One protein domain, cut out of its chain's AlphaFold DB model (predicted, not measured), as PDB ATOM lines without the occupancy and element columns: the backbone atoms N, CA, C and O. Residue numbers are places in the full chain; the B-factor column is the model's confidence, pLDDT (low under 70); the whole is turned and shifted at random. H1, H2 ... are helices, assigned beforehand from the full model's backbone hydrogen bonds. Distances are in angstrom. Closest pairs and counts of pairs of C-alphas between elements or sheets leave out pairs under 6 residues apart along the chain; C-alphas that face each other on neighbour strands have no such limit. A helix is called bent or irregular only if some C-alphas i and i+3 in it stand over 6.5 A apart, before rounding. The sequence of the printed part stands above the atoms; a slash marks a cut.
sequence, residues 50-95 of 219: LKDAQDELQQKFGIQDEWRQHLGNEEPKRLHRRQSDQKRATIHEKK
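AT A GLANCE: This is residues 50 to 95 of the 219 residues of an uncharacterized protein of Peronospora effusa (UniProt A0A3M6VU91). A short helix, H1, and a long, bent helix, H2, meet near their ends in an L-shaped corner, and H2 makes most of the length. There is no packed core: the two long stretches 55 to 63 and 65 to 95 stand free. The printed part has 46 residues with two named helices, H1 then H2, and no named strand; the class is all helix. The whole is extended, with a radius of gyration of the C-alphas of 17.4 A and spans of 53 by 21 by 11 A.

HOW THE PARTS SIT: H1, residues 50 to 61, is joined by a tight link of 2 residues to H2, residues 64 to 93. By its hydrogen bonds H2 was assigned as one helix, but it is bent: C-alphas 73 and 76 are 6.6 A apart. Its arms are H2a, residues 64 to 73, and H2b, residues 76 to 93; their lines stand at a steep tilt of 40 degrees. H1 and H2a are close but not clearly touching, and their closest C-alphas, those of Gln 58 and Gln 64, are 6.4 A apart. Their lines are about perpendicular, but only just, at 72 degrees. H1 and H2b are apart. In H1, H2a and H2b every O i to N i+4 pair is within hydrogen-bond range.

IN THESE COORDINATES: H1 begins at C-alpha 50, (155.821, 179.546, 192.307), and measures 16.0 A from first to last C-alpha. H2a begins at C-alpha 64, (144.603, 177.407, 201.958), and measures 14.0 A. H2b measures 26.2 A and ends at C-alpha 93, (132.609, 164.556, 164.338).

THE WHOLE: The two C-alphas farthest apart, those of Gln 59 and Lys 95, are 53.0 A apart. The printed part has no cut and no long link. The mean pLDDT of the printed part is 73.4; residues 61 to 67 and 88 to 95 are under 70.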
ATOM      1  N   LEU A  50     157.212 179.833 191.972       74.00
ATOM      2  CA  LEU A  50     155.821 179.546 192.307       74.00
ATOM      3  C   LEU A  50     155.664 179.196 193.783       74.00
ATOM      4  O   LEU A  50     154.588 179.391 194.336       74.00
ATOM      5  N   LYS A  51     156.728 178.680 194.409       77.50
ATOM      6  CA  LYS A  51     156.734 178.341 195.824       77.50
ATOM      7  C   LYS A  51     156.710 179.593 196.694       77.50
ATOM      8  O   LYS A  51     155.845 179.672 197.555       77.50
ATOM      9  N   ASP A  52     157.563 180.573 196.408       78.50
ATOM     10  CA  ASP A  52     157.609 181.834 197.157       78.50
ATOM     11  C   ASP A  52     156.317 182.633 196.965       78.50
ATOM     12  O   ASP A  52     155.715 183.068 197.941       78.50
ATOM     13  N   ALA A  53     155.814 182.732 195.729       75.50
ATOM     14  CA  ALA A  53     154.542 183.403 195.453       75.50
ATOM     15  C   ALA A  53     153.349 182.701 196.134       75.50
ATOM     16  O   ALA A  53     152.429 183.351 196.633       75.50
ATOM     17  N   GLN A  54     153.356 181.364 196.181       74.31
ATOM     18  CA  GLN A  54     152.348 180.585 196.901       74.31
ATOM     19  C   GLN A  54     152.452 180.783 198.416       74.31
ATOM     20  O   GLN A  54     151.417 180.877 199.076       74.31
ATOM     21  N   ASP A  55     153.667 180.839 198.960       76.12
ATOM     22  CA  ASP A  55     153.913 181.009 200.390       76.12
ATOM     23  C   ASP A  55     153.560 182.433 200.842       76.12
ATOM     24  O   ASP A  55     152.918 182.601 201.878       76.12
ATOM     25  N   GLU A  56     153.844 183.447 200.025       78.38
ATOM     26  CA  GLU A  56     153.463 184.836 200.282       78.38
ATOM     27  C   GLU A  56     151.938 185.030 200.232       78.38
ATOM     28  O   GLU A  56     151.354 185.645 201.126       78.38
ATOM     29  N   LEU A  57     151.257 184.435 199.245       70.62
ATOM     30  CA  LEU A  57     149.790 184.425 199.181       70.62
ATOM     31  C   LEU A  57     149.170 183.654 200.354       70.62
ATOM     32  O   LEU A  57     148.146 184.061 200.902       70.62
ATOM     33  N   GLN A  58     149.790 182.548 200.768       74.19
ATOM     34  CA  GLN A  58     149.338 181.773 201.918       74.19
ATOM     35  C   GLN A  58     149.515 182.544 203.228       74.19
ATOM     36  O   GLN A  58     148.628 182.489 204.078       74.19
ATOM     37  N   GLN A  59     150.615 183.278 203.381       74.44
ATOM     38  CA  GLN A  59     150.879 184.105 204.553       74.44
ATOM     39  C   GLN A  59     149.949 185.321 204.616       74.44
ATOM     40  O   GLN A  59     149.420 185.622 205.684       74.44
ATOM     41  N   LYS A  60     149.734 186.008 203.486       75.00
ATOM     42  CA  LYS A  60     148.908 187.223 203.416       75.00
ATOM     43  C   LYS A  60     147.417 186.943 203.564       75.00
ATOM     44  O   LYS A  60     146.717 187.745 204.171       75.00
ATOM     45  N   PHE A  61     146.934 185.823 203.027       69.06
ATOM     46  CA  PHE A  61     145.498 185.571 202.945       69.06
ATOM     47  C   PHE A  61     145.029 184.367 203.776       69.06
ATOM     48  O   PHE A  61     143.866 184.319 204.157       69.06
ATOM     49  N   GLY A  62     145.884 183.390 204.104       65.56
ATOM     50  CA  GLY A  62     145.495 182.241 204.941       65.56
ATOM     51  C   GLY A  62     144.445 181.302 204.318       65.56
ATOM     52  O   GLY A  62     143.939 180.408 204.985       65.56
ATOM     53  N   ILE A  63     144.134 181.459 203.026       63.84
ATOM     54  CA  ILE A  63     142.968 180.862 202.334       63.84
ATOM     55  C   ILE A  63     143.156 179.360 201.996       63.84
ATOM     56  O   ILE A  63     142.403 178.764 201.227       63.84
ATOM     57  N   GLN A  64     144.171 178.682 202.538       63.56
ATOM     58  CA  GLN A  64     144.603 177.407 201.958       63.56
ATOM     59  C   GLN A  64     143.715 176.196 202.274       63.56
ATOM     60  O   GLN A  64     143.722 175.258 201.481       63.56
ATOM     61  N   ASP A  65     142.943 176.181 203.359       61.59
ATOM     62  CA  ASP A  65     142.189 174.971 203.717       61.59
ATOM     63  C   ASP A  65     140.781 174.963 203.129       61.59
ATOM     64  O   ASP A  65     140.410 174.015 202.435       61.59
ATOM     65  N   GLU A  66     140.032 176.054 203.274       65.75
ATOM     66  CA  GLU A  66     138.675 176.158 202.728       65.75
ATOM     67  C   GLU A  66     138.672 176.189 201.199       65.75
ATOM     68  O   GLU A  66     137.829 175.561 200.560       65.75
ATOM     69  N   TRP A  67     139.646 176.862 200.584       68.00
ATOM     70  CA  TRP A  67     139.705 177.011 199.130       68.00
ATOM     71  C   TRP A  67     140.257 175.764 198.443       68.00
ATOM     72  O   TRP A  67     139.777 175.381 197.376       68.00
ATOM     73  N   ARG A  68     141.196 175.055 199.082       74.00
ATOM     74  CA  ARG A  68     141.653 173.742 198.603       74.00
ATOM     75  C   ARG A  68     140.572 172.683 198.784       74.00
ATOM     76  O   ARG A  68     140.387 171.858 197.892       74.00
ATOM     77  N   GLN A  69     139.812 172.735 199.878       73.44
ATOM     78  CA  GLN A  69     138.628 171.898 200.064       73.44
ATOM     79  C   GLN A  69     137.543 172.234 199.030       73.44
ATOM     80  O   GLN A  69     136.945 171.332 198.447       73.44
ATOM     81  N   HIS A  70     137.318 173.518 198.745       75.31
ATOM     82  CA  HIS A  70     136.378 173.966 197.723       75.31
ATOM     83  C   HIS A  70     136.781 173.474 196.327       75.31
ATOM     84  O   HIS A  70     135.953 172.884 195.633       75.31
ATOM     85  N   LEU A  71     138.052 173.632 195.943       76.25
ATOM     86  CA  LEU A  71     138.594 173.109 194.686       76.25
ATOM     87  C   LEU A  71     138.483 171.583 194.611       76.25
ATOM     88  O   LEU A  71     137.993 171.071 193.607       76.25
ATOM     89  N   GLY A  72     138.832 170.866 195.684       80.56
ATOM     90  CA  GLY A  72     138.673 169.411 195.762       80.56
ATOM     91  C   GLY A  72     137.216 168.949 195.626       80.56
ATOM     92  O   GLY A  72     136.949 167.905 195.036       80.56
ATOM     93  N   ASN A  73     136.254 169.747 196.093       81.25
ATOM     94  CA  ASN A  73     134.821 169.466 195.953       81.25
ATOM     95  C   ASN A  73     134.262 169.839 194.562       81.25
ATOM     96  O   ASN A  73     133.274 169.253 194.102       81.25
ATOM     97  N   GLU A  74     134.860 170.824 193.888       82.94
ATOM     98  CA  GLU A  74     134.502 171.278 192.536       82.94
ATOM     99  C   GLU A  74     135.128 170.409 191.433       82.94
ATOM    100  O   GLU A  74     134.536 170.231 190.366       82.94
ATOM    101  N   GLU A  75     136.300 169.823 191.670       84.81
ATOM    102  CA  GLU A  75     137.054 169.062 190.671       84.81
ATOM    103  C   GLU A  75     136.299 167.838 190.108       84.81
ATOM    104  O   GLU A  75     136.261 167.689 188.881       84.81
ATOM    105  N   PRO A  76     135.568 167.032 190.908       83.31
ATOM    106  CA  PRO A  76     134.711 165.968 190.381       83.31
ATOM    107  C   PRO A  76     133.602 166.495 189.459       83.31
ATOM    108  O   PRO A  76     133.292 165.888 188.429       83.31
ATOM    109  N   LYS A  77     133.020 167.660 189.783       86.62
ATOM    110  CA  LYS A  77     131.984 168.303 188.957       86.62
ATOM    111  C   LYS A  77     132.578 168.813 187.646       86.62
ATOM    112  O   LYS A  77     131.979 168.633 186.584       86.62
ATOM    113  N   ARG A  78     133.772 169.411 187.700       83.75
ATOM    114  CA  ARG A  78     134.519 169.873 186.520       83.75
ATOM    115  C   ARG A  78     134.932 168.707 185.624       83.75
ATOM    116  O   ARG A  78     134.791 168.811 184.407       83.75
ATOM    117  N   LEU A  79     135.366 167.587 186.200       86.75
ATOM    118  CA  LEU A  79     135.700 166.372 185.456       86.75
ATOM    119  C   LEU A  79     134.471 165.806 184.733       86.75
ATOM    120  O   LEU A  79     134.545 165.494 183.545       86.75
ATOM    121  N   HIS A  80     133.324 165.748 185.414       84.38
ATOM    122  CA  HIS A  80     132.073 165.307 184.799       84.38
ATOM    123  C   HIS A  80     131.657 166.213 183.627       84.38
ATOM    124  O   HIS A  80     131.239 165.716 182.579       84.38
ATOM    125  N   ARG A  81     131.797 167.541 183.768       83.19
ATOM    126  CA  ARG A  81     131.553 168.491 182.666       83.19
ATOM    127  C   ARG A  81     132.468 168.206 181.474       83.19
ATOM    128  O   ARG A  81     131.966 167.979 180.379       83.19
ATOM    129  N   ARG A  82     133.779 168.073 181.705       87.12
ATOM    130  CA  ARG A  82     134.763 167.761 180.650       87.12
ATOM    131  C   ARG A  82     134.445 166.464 179.907       87.12
ATOM    132  O   ARG A  82     134.494 166.435 178.683       87.12
ATOM    133  N   GLN A  83     134.075 165.400 180.621       83.62
ATOM    134  CA  GLN A  83     133.696 164.134 179.984       83.62
ATOM    135  C   GLN A  83     132.399 164.244 179.172       83.62
ATOM    136  O   GLN A  83     132.271 163.612 178.124       83.62
ATOM    137  N   SER A  84     131.425 165.029 179.639       77.31
ATOM    138  CA  SER A  84     130.198 165.308 178.886       77.31
ATOM    139  C   SER A  84     130.496 166.077 177.599       77.31
ATOM    140  O   SER A  84     129.999 165.712 176.534       77.31
ATOM    141  N   ASP A  85     131.332 167.107 177.678       75.12
ATOM    142  CA  ASP A  85     131.697 167.923 176.522       75.12
ATOM    143  C   ASP A  85     132.496 167.112 175.498       75.12
ATOM    144  O   ASP A  85     132.213 167.191 174.302       75.12
ATOM    145  N   GLN A  86     133.386 166.226 175.953       76.94
ATOM    146  CA  GLN A  86     134.091 165.291 175.076       76.94
ATOM    147  C   GLN A  86     133.122 164.335 174.364       76.94
ATOM    148  O   GLN A  86     133.213 164.162 173.152       76.94
ATOM    149  N   LYS A  87     132.136 163.771 175.077       71.50
ATOM    150  CA  LYS A  87     131.097 162.922 174.463       71.50
ATOM    151  C   LYS A  87     130.291 163.679 173.410       71.50
ATOM    152  O   LYS A  87     129.953 163.101 172.382       71.50
ATOM    153  N   ARG A  88     129.979 164.957 173.642       69.00
ATOM    154  CA  ARG A  88     129.268 165.797 172.665       69.00
ATOM    155  C   ARG A  88     130.139 166.099 171.447       69.00
ATOM    156  O   ARG A  88     129.643 165.979 170.332       69.00
ATOM    157  N   ALA A  89     131.422 166.396 171.643       66.81
ATOM    158  CA  ALA A  89     132.362 166.650 170.554       66.81
ATOM    159  C   ALA A  89     132.508 165.436 169.617       66.81
ATOM    160  O   ALA A  89     132.357 165.571 168.406       66.81
ATOM    161  N   THR A  90     132.669 164.225 170.165       63.72
ATOM    162  CA  THR A  90     132.798 162.998 169.353       63.72
ATOM    163  C   THR A  90     131.512 162.632 168.594       63.72
ATOM    164  O   THR A  90     131.556 161.922 167.590       63.72
ATOM    165  N   ILE A  91     130.342 163.087 169.060       59.16
ATOM    166  CA  ILE A  91     129.061 162.860 168.367       59.16
ATOM    167  C   ILE A  91     128.921 163.773 167.140       59.16
ATOM    168  O   ILE A  91     128.331 163.346 166.147       59.16
ATOM    169  N   HIS A  92     129.454 164.995 167.191       56.38
ATOM    170  CA  HIS A  92     129.432 165.920 166.056       56.38
ATOM    171  C   HIS A  92     130.411 165.493 164.952       56.38
ATOM    172  O   HIS A  92     130.026 165.447 163.791       56.38
ATOM    173  N   GLU A  93     131.601 165.008 165.312       56.56
ATOM    174  CA  GLU A  93     132.609 164.556 164.338       56.56
ATOM    175  C   GLU A  93     132.139 163.369 163.466       56.56
ATOM    176  O   GLU A  93     132.512 163.243 162.303       56.56
ATOM    177  N   LYS A  94     131.243 162.514 163.981       56.09
ATOM    178  CA  LYS A  94     130.686 161.379 163.217       56.09
ATOM    179  C   LYS A  94     129.521 161.742 162.293       56.09
ATOM    180  O   LYS A  94     129.088 160.881 161.527       56.09
ATOM    181  N   LYS A  95     128.981 162.962 162.371       56.62
ATOM    182  CA  LYS A  95     127.881 163.414 161.501       56.62
ATOM    183  C   LYS A  95     128.357 164.210 160.289       56.62
ATOM    184  O   LYS A  95     127.624 164.259 159.308       56.62
TER     185      LYS A  95